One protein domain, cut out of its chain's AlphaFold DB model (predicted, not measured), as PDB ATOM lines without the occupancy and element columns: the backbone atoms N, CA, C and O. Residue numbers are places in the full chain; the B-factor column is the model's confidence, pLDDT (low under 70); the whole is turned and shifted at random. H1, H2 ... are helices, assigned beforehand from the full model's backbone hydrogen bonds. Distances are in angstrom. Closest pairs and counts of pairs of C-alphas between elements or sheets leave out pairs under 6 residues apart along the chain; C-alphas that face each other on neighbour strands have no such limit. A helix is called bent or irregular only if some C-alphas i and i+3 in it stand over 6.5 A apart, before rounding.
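AT A GLANCE: This is residues 243 to 312 of the 330 residues of the protein "Hypothetical protein" of Phaeomonas parva (UniProt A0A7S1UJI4). Two long helices, H2 and H3, meet near their ends as an open V, with the end of H2 and the beginning of H3 at the point. The short helix H1 is near H3 not far from that point, and the chain then runs to the far tip of H2; at the other tip of the V, the short helix H4 folds back on the last part of H3. The printed part has 70 residues with four named helices, in the order H1, H2, H3, H4 along the chain, and no named strand; its class is all helix. It is loose, with a radius of gyration of the C-alphas of 15.8 A, and flat, spanning 40 by 34 by 18 A.

HOW THE PARTS SIT: H2, residues 258 to 279, and H3, residues 283 to 304, are close but not clearly touching, with 2 pairs of C-alphas within 8 A. Their closest C-alphas are those of Ala 279 and Ser 285, 5.3 A apart. They stand at a steep tilt of 61 degrees and run opposite ways. H4, residues 309 to 312, touches H3 at residues 298 to 302 alone; the closest C-alphas are those of Gly 302 and Leu 312, 6.5 A apart. H1, residues 246 to 249, is close to H3 but not clearly touching it, the closest C-alphas being those of Ser 248 and Asp 288, 7.6 A apart. H4 is apart from both H1 and H2, and H1 is apart from H2. Of the O i to N i+4 pairs, 16 of 18 in H2 and 17 of 18 in H3 are within hydrogen-bond range, while H1 and H4 are too short for such a pair.

IN THESE COORDINATES: H2 runs from C-alpha 258 at (153.409, 179.429, 202.477) to C-alpha 279 at (144.647, 159.230, 181.662), 30.3 A. It is irregular: C-alphas 259 and 262 are 7.1 A apart, against about 5 A in a regular helix. H3 is 32.2 A long from C-alpha 283 to C-alpha 304, the latter at (164.888, 146.110, 202.041). H1 and H4 have four residues each, and H4 ends at C-alpha 312 at (169.080, 148.456, 191.126).

THE WHOLE: The two C-alphas farthest apart are those of Lys 259 and Ala 311, 42.6 A. Residues 257 to 263, of which 258 to 263 belong to H2, stand free, and so do residues 269 to 274 of H2. The printed part has no cut. The links from H2 to H3 and from H3 to H4 are tight, and the link from H1 to H2 is short. The mean pLDDT of the printed part is 75.8; residues 274 to 285 and 310 to 312 are under 70.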
ATOM      1  N   LEU A 243     163.346 156.365 179.361       75.00
ATOM      2  CA  LEU A 243     162.451 155.214 179.521       75.00
ATOM      3  C   LEU A 243     160.992 155.617 179.806       75.00
ATOM      4  O   LEU A 243     160.074 154.798 179.642       75.00
ATOM      5  N   LEU A 244     160.769 156.867 180.217       77.00
ATOM      6  CA  LEU A 244     159.453 157.470 180.427       77.00
ATOM      7  C   LEU A 244     159.049 158.289 179.192       77.00
ATOM      8  O   LEU A 244     159.904 158.773 178.451       77.00
ATOM      9  N   SER A 245     157.745 158.461 178.939       76.94
ATOM     10  CA  SER A 245     157.325 159.309 177.819       76.94
ATOM     11  C   SER A 245     157.703 160.774 178.037       76.94
ATOM     12  O   SER A 245     157.840 161.255 179.166       76.94
ATOM     13  N   ALA A 246     157.773 161.516 176.930       75.88
ATOM     14  CA  ALA A 246     157.981 162.961 176.942       75.88
ATOM     15  C   ALA A 246     156.975 163.692 177.849       75.88
ATOM     16  O   ALA A 246     157.354 164.631 178.537       75.88
ATOM     17  N   SER A 247     155.720 163.227 177.910       72.75
ATOM     18  CA  SER A 247     154.700 163.825 178.782       72.75
ATOM     19  C   SER A 247     155.062 163.725 180.265       72.75
ATOM     20  O   SER A 247     154.873 164.682 181.008       72.75
ATOM     21  N   SER A 248     155.669 162.611 180.681       75.69
ATOM     22  CA  SER A 248     156.127 162.433 182.054       75.69
ATOM     23  C   SER A 248     157.412 163.205 182.347       75.69
ATOM     24  O   SER A 248     157.591 163.658 183.472       75.69
ATOM     25  N   ASN A 249     158.321 163.311 181.379       78.12
ATOM     26  CA  ASN A 249     159.600 164.000 181.570       78.12
ATOM     27  C   ASN A 249     159.460 165.528 181.590       78.12
ATOM     28  O   ASN A 249     160.277 166.203 182.201       78.12
ATOM     29  N   MET A 250     158.436 166.071 180.929       76.31
ATOM     30  CA  MET A 250     158.167 167.514 180.885       76.31
ATOM     31  C   MET A 250     157.165 167.978 181.952       76.31
ATOM     32  O   MET A 250     156.819 169.159 181.996       76.31
ATOM     33  N   ALA A 251     156.670 167.069 182.798       75.56
ATOM     34  CA  ALA A 251     155.743 167.415 183.864       75.56
ATOM     35  C   ALA A 251     156.459 168.263 184.927       75.56
ATOM     36  O   ALA A 251     157.460 167.843 185.504       75.56
ATOM     37  N   THR A 252     155.937 169.460 185.194       75.44
ATOM     38  CA  THR A 252     156.451 170.344 186.247       75.44
ATOM     39  C   THR A 252     155.598 170.194 187.501       75.44
ATOM     40  O   THR A 252     154.370 170.171 187.432       75.44
ATOM     41  N   VAL A 253     156.242 170.055 188.662       75.44
ATOM     42  CA  VAL A 253     155.543 169.903 189.945       75.44
ATOM     43  C   VAL A 253     155.351 171.276 190.577       75.44
ATOM     44  O   VAL A 253     156.318 171.955 190.921       75.44
ATOM     45  N   LEU A 254     154.096 171.679 190.767       74.75
ATOM     46  CA  LEU A 254     153.748 172.908 191.478       74.75
ATOM     47  C   LEU A 254     153.721 172.639 192.986       74.75
ATOM     48  O   LEU A 254     152.697 172.265 193.554       74.75
ATOM     49  N   LYS A 255     154.851 172.846 193.664       74.38
ATOM     50  CA  LYS A 255     154.892 172.793 195.129       74.38
ATOM     51  C   LYS A 255     154.531 174.166 195.699       74.38
ATOM     52  O   LYS A 255     155.296 175.118 195.593       74.38
ATOM     53  N   GLY A 256     153.344 174.280 196.290       75.06
ATOM     54  CA  GLY A 256     152.933 175.509 196.969       75.06
ATOM     55  C   GLY A 256     153.528 175.614 198.363       75.06
ATOM     56  O   GLY A 256     153.177 174.817 199.235       75.06
ATOM     57  N   GLU A 257     154.357 176.628 198.587       76.81
ATOM     58  CA  GLU A 257     154.891 176.976 199.903       76.81
ATOM     59  C   GLU A 257     154.199 178.238 200.456       76.81
ATOM     60  O   GLU A 257     153.772 179.133 199.717       76.81
ATOM     61  N   GLY A 258     154.016 178.291 201.780       77.62
ATOM     62  CA  GLY A 258     153.409 179.429 202.477       77.62
ATOM     63  C   GLY A 258     151.976 179.767 202.032       77.62
ATOM     64  O   GLY A 258     151.107 178.900 201.931       77.62
ATOM     65  N   LYS A 259     151.710 181.055 201.768       74.94
ATOM     66  CA  LYS A 259     150.369 181.591 201.441       74.94
ATOM     67  C   LYS A 259     149.792 181.051 200.124       74.94
ATOM     68  O   LYS A 259     148.582 181.104 199.920       74.94
ATOM     69  N   MET A 260     150.636 180.503 199.248       73.12
ATOM     70  CA  MET A 260     150.224 179.895 197.979       73.12
ATOM     71  C   MET A 260     149.826 178.422 198.123       73.12
ATOM     72  O   MET A 260     149.340 177.840 197.160       73.12
ATOM     73  N   HIS A 261     149.966 177.809 199.305       78.31
ATOM     74  CA  HIS A 261     149.678 176.383 199.491       78.31
ATOM     75  C   HIS A 261     148.230 176.010 199.145       78.31
ATOM     76  O   HIS A 261     147.986 174.977 198.527       78.31
ATOM     77  N   LYS A 262     147.260 176.865 199.497       78.38
ATOM     78  CA  LYS A 262     145.841 176.613 199.208       78.38
ATOM     79  C   LYS A 262     145.556 176.634 197.704       78.38
ATOM     80  O   LYS A 262     144.889 175.736 197.207       78.38
ATOM     81  N   ILE A 263     146.124 177.609 196.996       81.06
ATOM     82  CA  ILE A 263     145.974 177.752 195.544       81.06
ATOM     83  C   ILE A 263     146.729 176.638 194.817       81.06
ATOM     84  O   ILE A 263     146.174 176.021 193.921       81.06
ATOM     85  N   ALA A 264     147.950 176.306 195.237       80.38
ATOM     86  CA  ALA A 264     148.700 175.197 194.656       80.38
ATOM     87  C   ALA A 264     147.990 173.856 194.863       80.38
ATOM     88  O   ALA A 264     147.924 173.060 193.936       80.38
ATOM     89  N   ARG A 265     147.403 173.617 196.045       78.25
ATOM     90  CA  ARG A 265     146.598 172.419 196.303       78.25
ATOM     91  C   ARG A 265     145.358 172.384 195.413       78.25
ATOM     92  O   ARG A 265     145.034 171.331 194.886       78.25
ATOM     93  N   GLU A 266     144.673 173.506 195.235       79.69
ATOM     94  CA  GLU A 266     143.496 173.585 194.367       79.69
ATOM     95  C   GLU A 266     143.860 173.349 192.895       79.69
ATOM     96  O   GLU A 266     143.244 172.517 192.234       79.69
ATOM     97  N   VAL A 267     144.931 173.981 192.411       80.56
ATOM     98  CA  VAL A 267     145.469 173.756 191.063       80.56
ATOM     99  C   VAL A 267     145.896 172.299 190.889       80.56
ATOM    100  O   VAL A 267     145.507 171.683 189.900       80.56
ATOM    101  N   GLN A 268     146.591 171.707 191.864       80.00
ATOM    102  CA  GLN A 268     146.968 170.293 191.834       80.00
ATOM    103  C   GLN A 268     145.734 169.389 191.768       80.00
ATOM    104  O   GLN A 268     145.675 168.498 190.935       80.00
ATOM    105  N   MET A 269     144.702 169.657 192.571       76.56
ATOM    106  CA  MET A 269     143.459 168.881 192.550       76.56
ATOM    107  C   MET A 269     142.734 168.993 191.203       76.56
ATOM    108  O   MET A 269     142.194 168.001 190.720       76.56
ATOM    109  N   THR A 270     142.732 170.171 190.568       76.44
ATOM    110  CA  THR A 270     142.158 170.337 189.220       76.44
ATOM    111  C   THR A 270     142.998 169.667 188.138       76.44
ATOM    112  O   THR A 270     142.441 169.096 187.201       76.44
ATOM    113  N   HIS A 271     144.325 169.691 188.277       73.75
ATOM    114  CA  HIS A 271     145.244 169.002 187.385       73.75
ATOM    115  C   HIS A 271     145.061 167.490 187.492       73.75
ATOM    116  O   HIS A 271     144.824 166.846 186.482       73.75
ATOM    117  N   ASP A 272     145.043 166.941 188.706       71.56
ATOM    118  CA  ASP A 272     144.821 165.520 188.970       71.56
ATOM    119  C   ASP A 272     143.419 165.078 188.528       71.56
ATOM    120  O   ASP A 272     143.238 163.968 188.034       71.56
ATOM    121  N   ALA A 273     142.403 165.931 188.687       71.50
ATOM    122  CA  ALA A 273     141.058 165.652 188.189       71.50
ATOM    123  C   ALA A 273     141.027 165.603 186.655       71.50
ATOM    124  O   ALA A 273     140.435 164.684 186.090       71.50
ATOM    125  N   ASN A 274     141.702 166.539 185.982       67.38
ATOM    126  CA  ASN A 274     141.833 166.537 184.527       67.38
ATOM    127  C   ASN A 274     142.681 165.363 184.031       67.38
ATOM    128  O   ASN A 274     142.289 164.710 183.070       67.38
ATOM    129  N   GLU A 275     143.787 165.040 184.701       65.69
ATOM    130  CA  GLU A 275     144.596 163.857 184.414       65.69
ATOM    131  C   GLU A 275     143.797 162.582 184.620       65.69
ATOM    132  O   GLU A 275     143.865 161.698 183.789       65.69
ATOM    133  N   ARG A 276     142.966 162.453 185.654       63.50
ATOM    134  CA  ARG A 276     142.114 161.260 185.801       63.50
ATOM    135  C   ARG A 276     141.102 161.117 184.671       63.50
ATOM    136  O   ARG A 276     140.733 159.992 184.344       63.50
ATOM    137  N   VAL A 277     140.661 162.223 184.078       61.72
ATOM    138  CA  VAL A 277     139.772 162.212 182.911       61.72
ATOM    139  C   VAL A 277     140.551 161.868 181.636       61.72
ATOM    140  O   VAL A 277     140.087 161.051 180.851       61.72
ATOM    141  N   THR A 278     141.760 162.401 181.443       55.50
ATOM    142  CA  THR A 278     142.568 162.173 180.228       55.50
ATOM    143  C   THR A 278     143.413 160.892 180.266       55.50
ATOM    144  O   THR A 278     143.646 160.271 179.229       55.50
ATOM    145  N   ALA A 279     143.853 160.442 181.438       54.88
ATOM    146  CA  ALA A 279     144.647 159.230 181.662       54.88
ATOM    147  C   ALA A 279     143.810 157.958 181.553       54.88
ATOM    148  O   ALA A 279     144.341 156.909 181.186       54.88
ATOM    149  N   LYS A 280     142.500 158.042 181.829       58.03
ATOM    150  CA  LYS A 280     141.572 156.931 181.578       58.03
ATOM    151  C   LYS A 280     141.414 156.648 180.080       58.03
ATOM    152  O   LYS A 280     141.199 155.499 179.711       58.03
ATOM    153  N   ASP A 281     141.623 157.668 179.243       52.09
ATOM    154  CA  ASP A 281     141.411 157.600 177.794       52.09
ATOM    155  C   ASP A 281     142.715 157.553 176.970       52.09
ATOM    156  O   ASP A 281     142.689 157.203 175.787       52.09
ATOM    157  N   THR A 282     143.885 157.826 177.563       59.66
ATOM    158  CA  THR A 282     145.177 157.790 176.853       59.66
ATOM    159  C   THR A 282     146.047 156.607 177.291       59.66
ATOM    160  O   THR A 282     146.718 156.616 178.320       59.66
ATOM    161  N   ARG A 283     146.111 155.577 176.432       58.38
ATOM    162  CA  ARG A 283     146.916 154.339 176.589       58.38
ATOM    163  C   ARG A 283     148.388 154.573 176.978       58.38
ATOM    164  O   ARG A 283     149.042 153.670 177.496       58.38
ATOM    165  N   THR A 284     148.937 155.745 176.677       60.81
ATOM    166  CA  THR A 284     150.313 156.146 177.001       60.81
ATOM    167  C   THR A 284     150.498 156.495 178.478       60.81
ATOM    168  O   THR A 284     151.528 156.133 179.041       60.81
ATOM    169  N   SER A 285     149.498 157.102 179.126       65.44
ATOM    170  CA  SER A 285     149.567 157.498 180.540       65.44
ATOM    171  C   SER A 285     149.597 156.282 181.467       65.44
ATOM    172  O   SER A 285     150.426 156.198 182.371       65.44
ATOM    173  N   THR A 286     148.750 155.284 181.200       72.69
ATOM    174  CA  THR A 286     148.662 154.059 182.011       72.69
ATOM    175  C   THR A 286     149.966 153.256 181.982       72.69
ATOM    176  O   THR A 286     150.418 152.755 183.006       72.69
ATOM    177  N   LYS A 287     150.618 153.167 180.813       79.44
ATOM    178  CA  LYS A 287     151.901 152.459 180.672       79.44
ATOM    179  C   LYS A 287     153.006 153.102 181.498       79.44
ATOM    180  O   LYS A 287     153.765 152.394 182.151       79.44
ATOM    181  N   ASP A 288     153.103 154.424 181.466       79.75
ATOM    182  CA  ASP A 288     154.137 155.128 182.216       79.75
ATOM    183  C   ASP A 288     153.872 155.121 183.717       79.75
ATOM    184  O   ASP A 288     154.820 155.074 184.497       79.75
ATOM    185  N   GLN A 289     152.606 155.096 184.129       79.81
ATOM    186  CA  GLN A 289     152.250 154.931 185.530       79.81
ATOM    187  C   GLN A 289     152.662 153.555 186.063       79.81
ATOM    188  O   GLN A 289     153.343 153.490 187.082       79.81
ATOM    189  N   HIS A 290     152.383 152.477 185.324       82.44
ATOM    190  CA  HIS A 290     152.856 151.140 185.697       82.44
ATOM    191  C   HIS A 290     154.379 151.024 185.699       82.44
ATOM    192  O   HIS A 290     154.935 150.361 186.570       82.44
ATOM    193  N   LYS A 291     155.076 151.702 184.774       85.06
ATOM    194  CA  LYS A 291     156.537 151.815 184.852       85.06
ATOM    195  C   LYS A 291     156.927 152.496 186.160       85.06
ATOM    196  O   LYS A 291     157.627 151.894 186.954       85.06
ATOM    197  N   LYS A 292     156.434 153.702 186.451       83.94
ATOM    198  CA  LYS A 292     156.766 154.410 187.702       83.94
ATOM    199  C   LYS A 292     156.503 153.561 188.950       83.94
ATOM    200  O   LYS A 292     157.323 153.562 189.861       83.94
ATOM    201  N   GLU A 293     155.386 152.843 188.994       84.94
ATOM    202  CA  GLU A 293     155.046 151.928 190.089       84.94
ATOM    203  C   GLU A 293     156.033 150.757 190.186       84.94
ATOM    204  O   GLU A 293     156.526 150.477 191.276       84.94
ATOM    205  N   ALA A 294     156.397 150.130 189.065       85.88
ATOM    206  CA  ALA A 294     157.401 149.067 189.036       85.88
ATOM    207  C   ALA A 294     158.773 149.548 189.526       85.88
ATOM    208  O   ALA A 294     159.399 148.876 190.341       85.88
ATOM    209  N   TRP A 295     159.208 150.735 189.098       85.50
ATOM    210  CA  TRP A 295     160.463 151.336 189.555       85.50
ATOM    211  C   TRP A 295     160.444 151.609 191.066       85.50
ATOM    212  O   TRP A 295     161.422 151.322 191.746       85.50
ATOM    213  N   LYS A 296     159.317 152.083 191.617       87.94
ATOM    214  CA  LYS A 296     159.149 152.246 193.072       87.94
ATOM    215  C   LYS A 296     159.214 150.916 193.821       87.94
ATOM    216  O   LYS A 296     159.824 150.857 194.880       87.94
ATOM    217  N   MET A 297     158.599 149.857 193.291       87.38
ATOM    218  CA  MET A 297     158.667 148.528 193.910       87.38
ATOM    219  C   MET A 297     160.095 147.974 193.892       87.38
ATOM    220  O   MET A 297     160.545 147.435 194.898       87.38
ATOM    221  N   MET A 298     160.830 148.144 192.788       84.19
ATOM    222  CA  MET A 298     162.239 147.743 192.703       84.19
ATOM    223  C   MET A 298     163.103 148.486 193.723       84.19
ATOM    224  O   MET A 298     163.919 147.861 194.390       84.19
ATOM    225  N   ASP A 299     162.886 149.789 193.892       86.88
ATOM    226  CA  ASP A 299     163.591 150.605 194.883       86.88
ATOM    227  C   ASP A 299     163.274 150.171 196.329       86.88
ATOM    228  O   ASP A 299     164.170 149.996 197.155       86.88
ATOM    229  N   GLN A 300     162.004 149.878 196.632       89.00
ATOM    230  CA  GLN A 300     161.588 149.344 197.936       89.00
ATOM    231  C   GLN A 300     162.203 147.971 198.233       89.00
ATOM    232  O   GLN A 300     162.696 147.737 199.333       89.00
ATOM    233  N   ILE A 301     162.209 147.065 197.257       88.12
ATOM    234  CA  ILE A 301     162.845 145.751 197.404       88.12
ATOM    235  C   ILE A 301     164.360 145.919 197.563       88.12
ATOM    236  O   ILE A 301     164.974 145.277 198.411       88.12
ATOM    237  N   GLY A 302     164.965 146.818 196.789       84.81
ATOM    238  CA  GLY A 302     166.386 147.126 196.851       84.81
ATOM    239  C   GLY A 302     166.837 147.643 198.206       84.81
ATOM    240  O   GLY A 302     167.823 147.157 198.752       84.81
ATOM    241  N   THR A 303     166.082 148.580 198.772       86.25
ATOM    242  CA  THR A 303     166.340 149.123 200.110       86.25
ATOM    243  C   THR A 303     166.140 148.070 201.201       86.25
ATOM    244  O   THR A 303     166.975 147.971 202.097       86.25
ATOM    245  N   GLN A 304     165.110 147.221 201.101       90.56
ATOM    246  CA  GLN A 304     164.888 146.110 202.041       90.56
ATOM    247  C   GLN A 304     165.998 145.052 201.995       90.56
ATOM    248  O   GLN A 304     166.377 144.509 203.029       90.56
ATOM    249  N   LEU A 305     166.528 144.770 200.805       88.56
ATOM    250  CA  LEU A 305     167.622 143.818 200.598       88.56
ATOM    251  C   LEU A 305     169.012 144.459 200.738       88.56
ATOM    252  O   LEU A 305     170.017 143.786 200.514       88.56
ATOM    253  N   ASN A 306     169.076 145.746 201.100       86.88
ATOM    254  CA  ASN A 306     170.298 146.542 201.202       86.88
ATOM    255  C   ASN A 306     171.200 146.436 199.951       86.88
ATOM    256  O   ASN A 306     172.426 146.334 200.033       86.88
ATOM    257  N   LEU A 307     170.577 146.410 198.771       84.94
ATOM    258  CA  LEU A 307     171.273 146.343 197.493       84.94
ATOM    259  C   LEU A 307     171.843 147.715 197.135       84.94
ATOM    260  O   LEU A 307     171.169 148.738 197.228       84.94
ATOM    261  N   SER A 308     173.093 147.731 196.668       79.75
ATOM    262  CA  SER A 308     173.701 148.964 196.167       79.75
ATOM    263  C   SER A 308     172.908 149.522 194.979       79.75
ATOM    264  O   SER A 308     172.419 148.765 194.139       79.75
ATOM    265  N   TYR A 309     172.848 150.849 194.858       72.31
ATOM    266  CA  TYR A 309     172.139 151.547 193.779       72.31
ATOM    267  C   TYR A 309     172.520 151.053 192.368       72.31
ATOM    268  O   TYR A 309     171.669 150.951 191.488       72.31
ATOM    269  N   ARG A 310     173.780 150.636 192.169       68.69
ATOM    270  CA  ARG A 310     174.248 150.036 190.906       68.69
ATOM    271  C   ARG A 310     173.548 148.723 190.556       68.69
ATOM    272  O   ARG A 310     173.269 148.476 189.389       68.69
ATOM    273  N   ALA A 311     173.236 147.897 191.553       66.31
ATOM    274  CA  ALA A 311     172.492 146.658 191.343       66.31
ATOM    275  C   ALA A 311     171.025 146.930 190.962       66.31
ATOM    276  O   ALA A 311     170.429 146.146 190.230       66.31
ATOM    277  N   LEU A 312     170.461 148.058 191.412       61.75
ATOM    278  CA  LEU A 312     169.080 148.456 191.126       61.75
ATOM    279  C   LEU A 312     168.912 149.141 189.771       61.75
ATOM    280  O   LEU A 312     167.870 148.995 189.140       61.75
TER     281      LEU A 312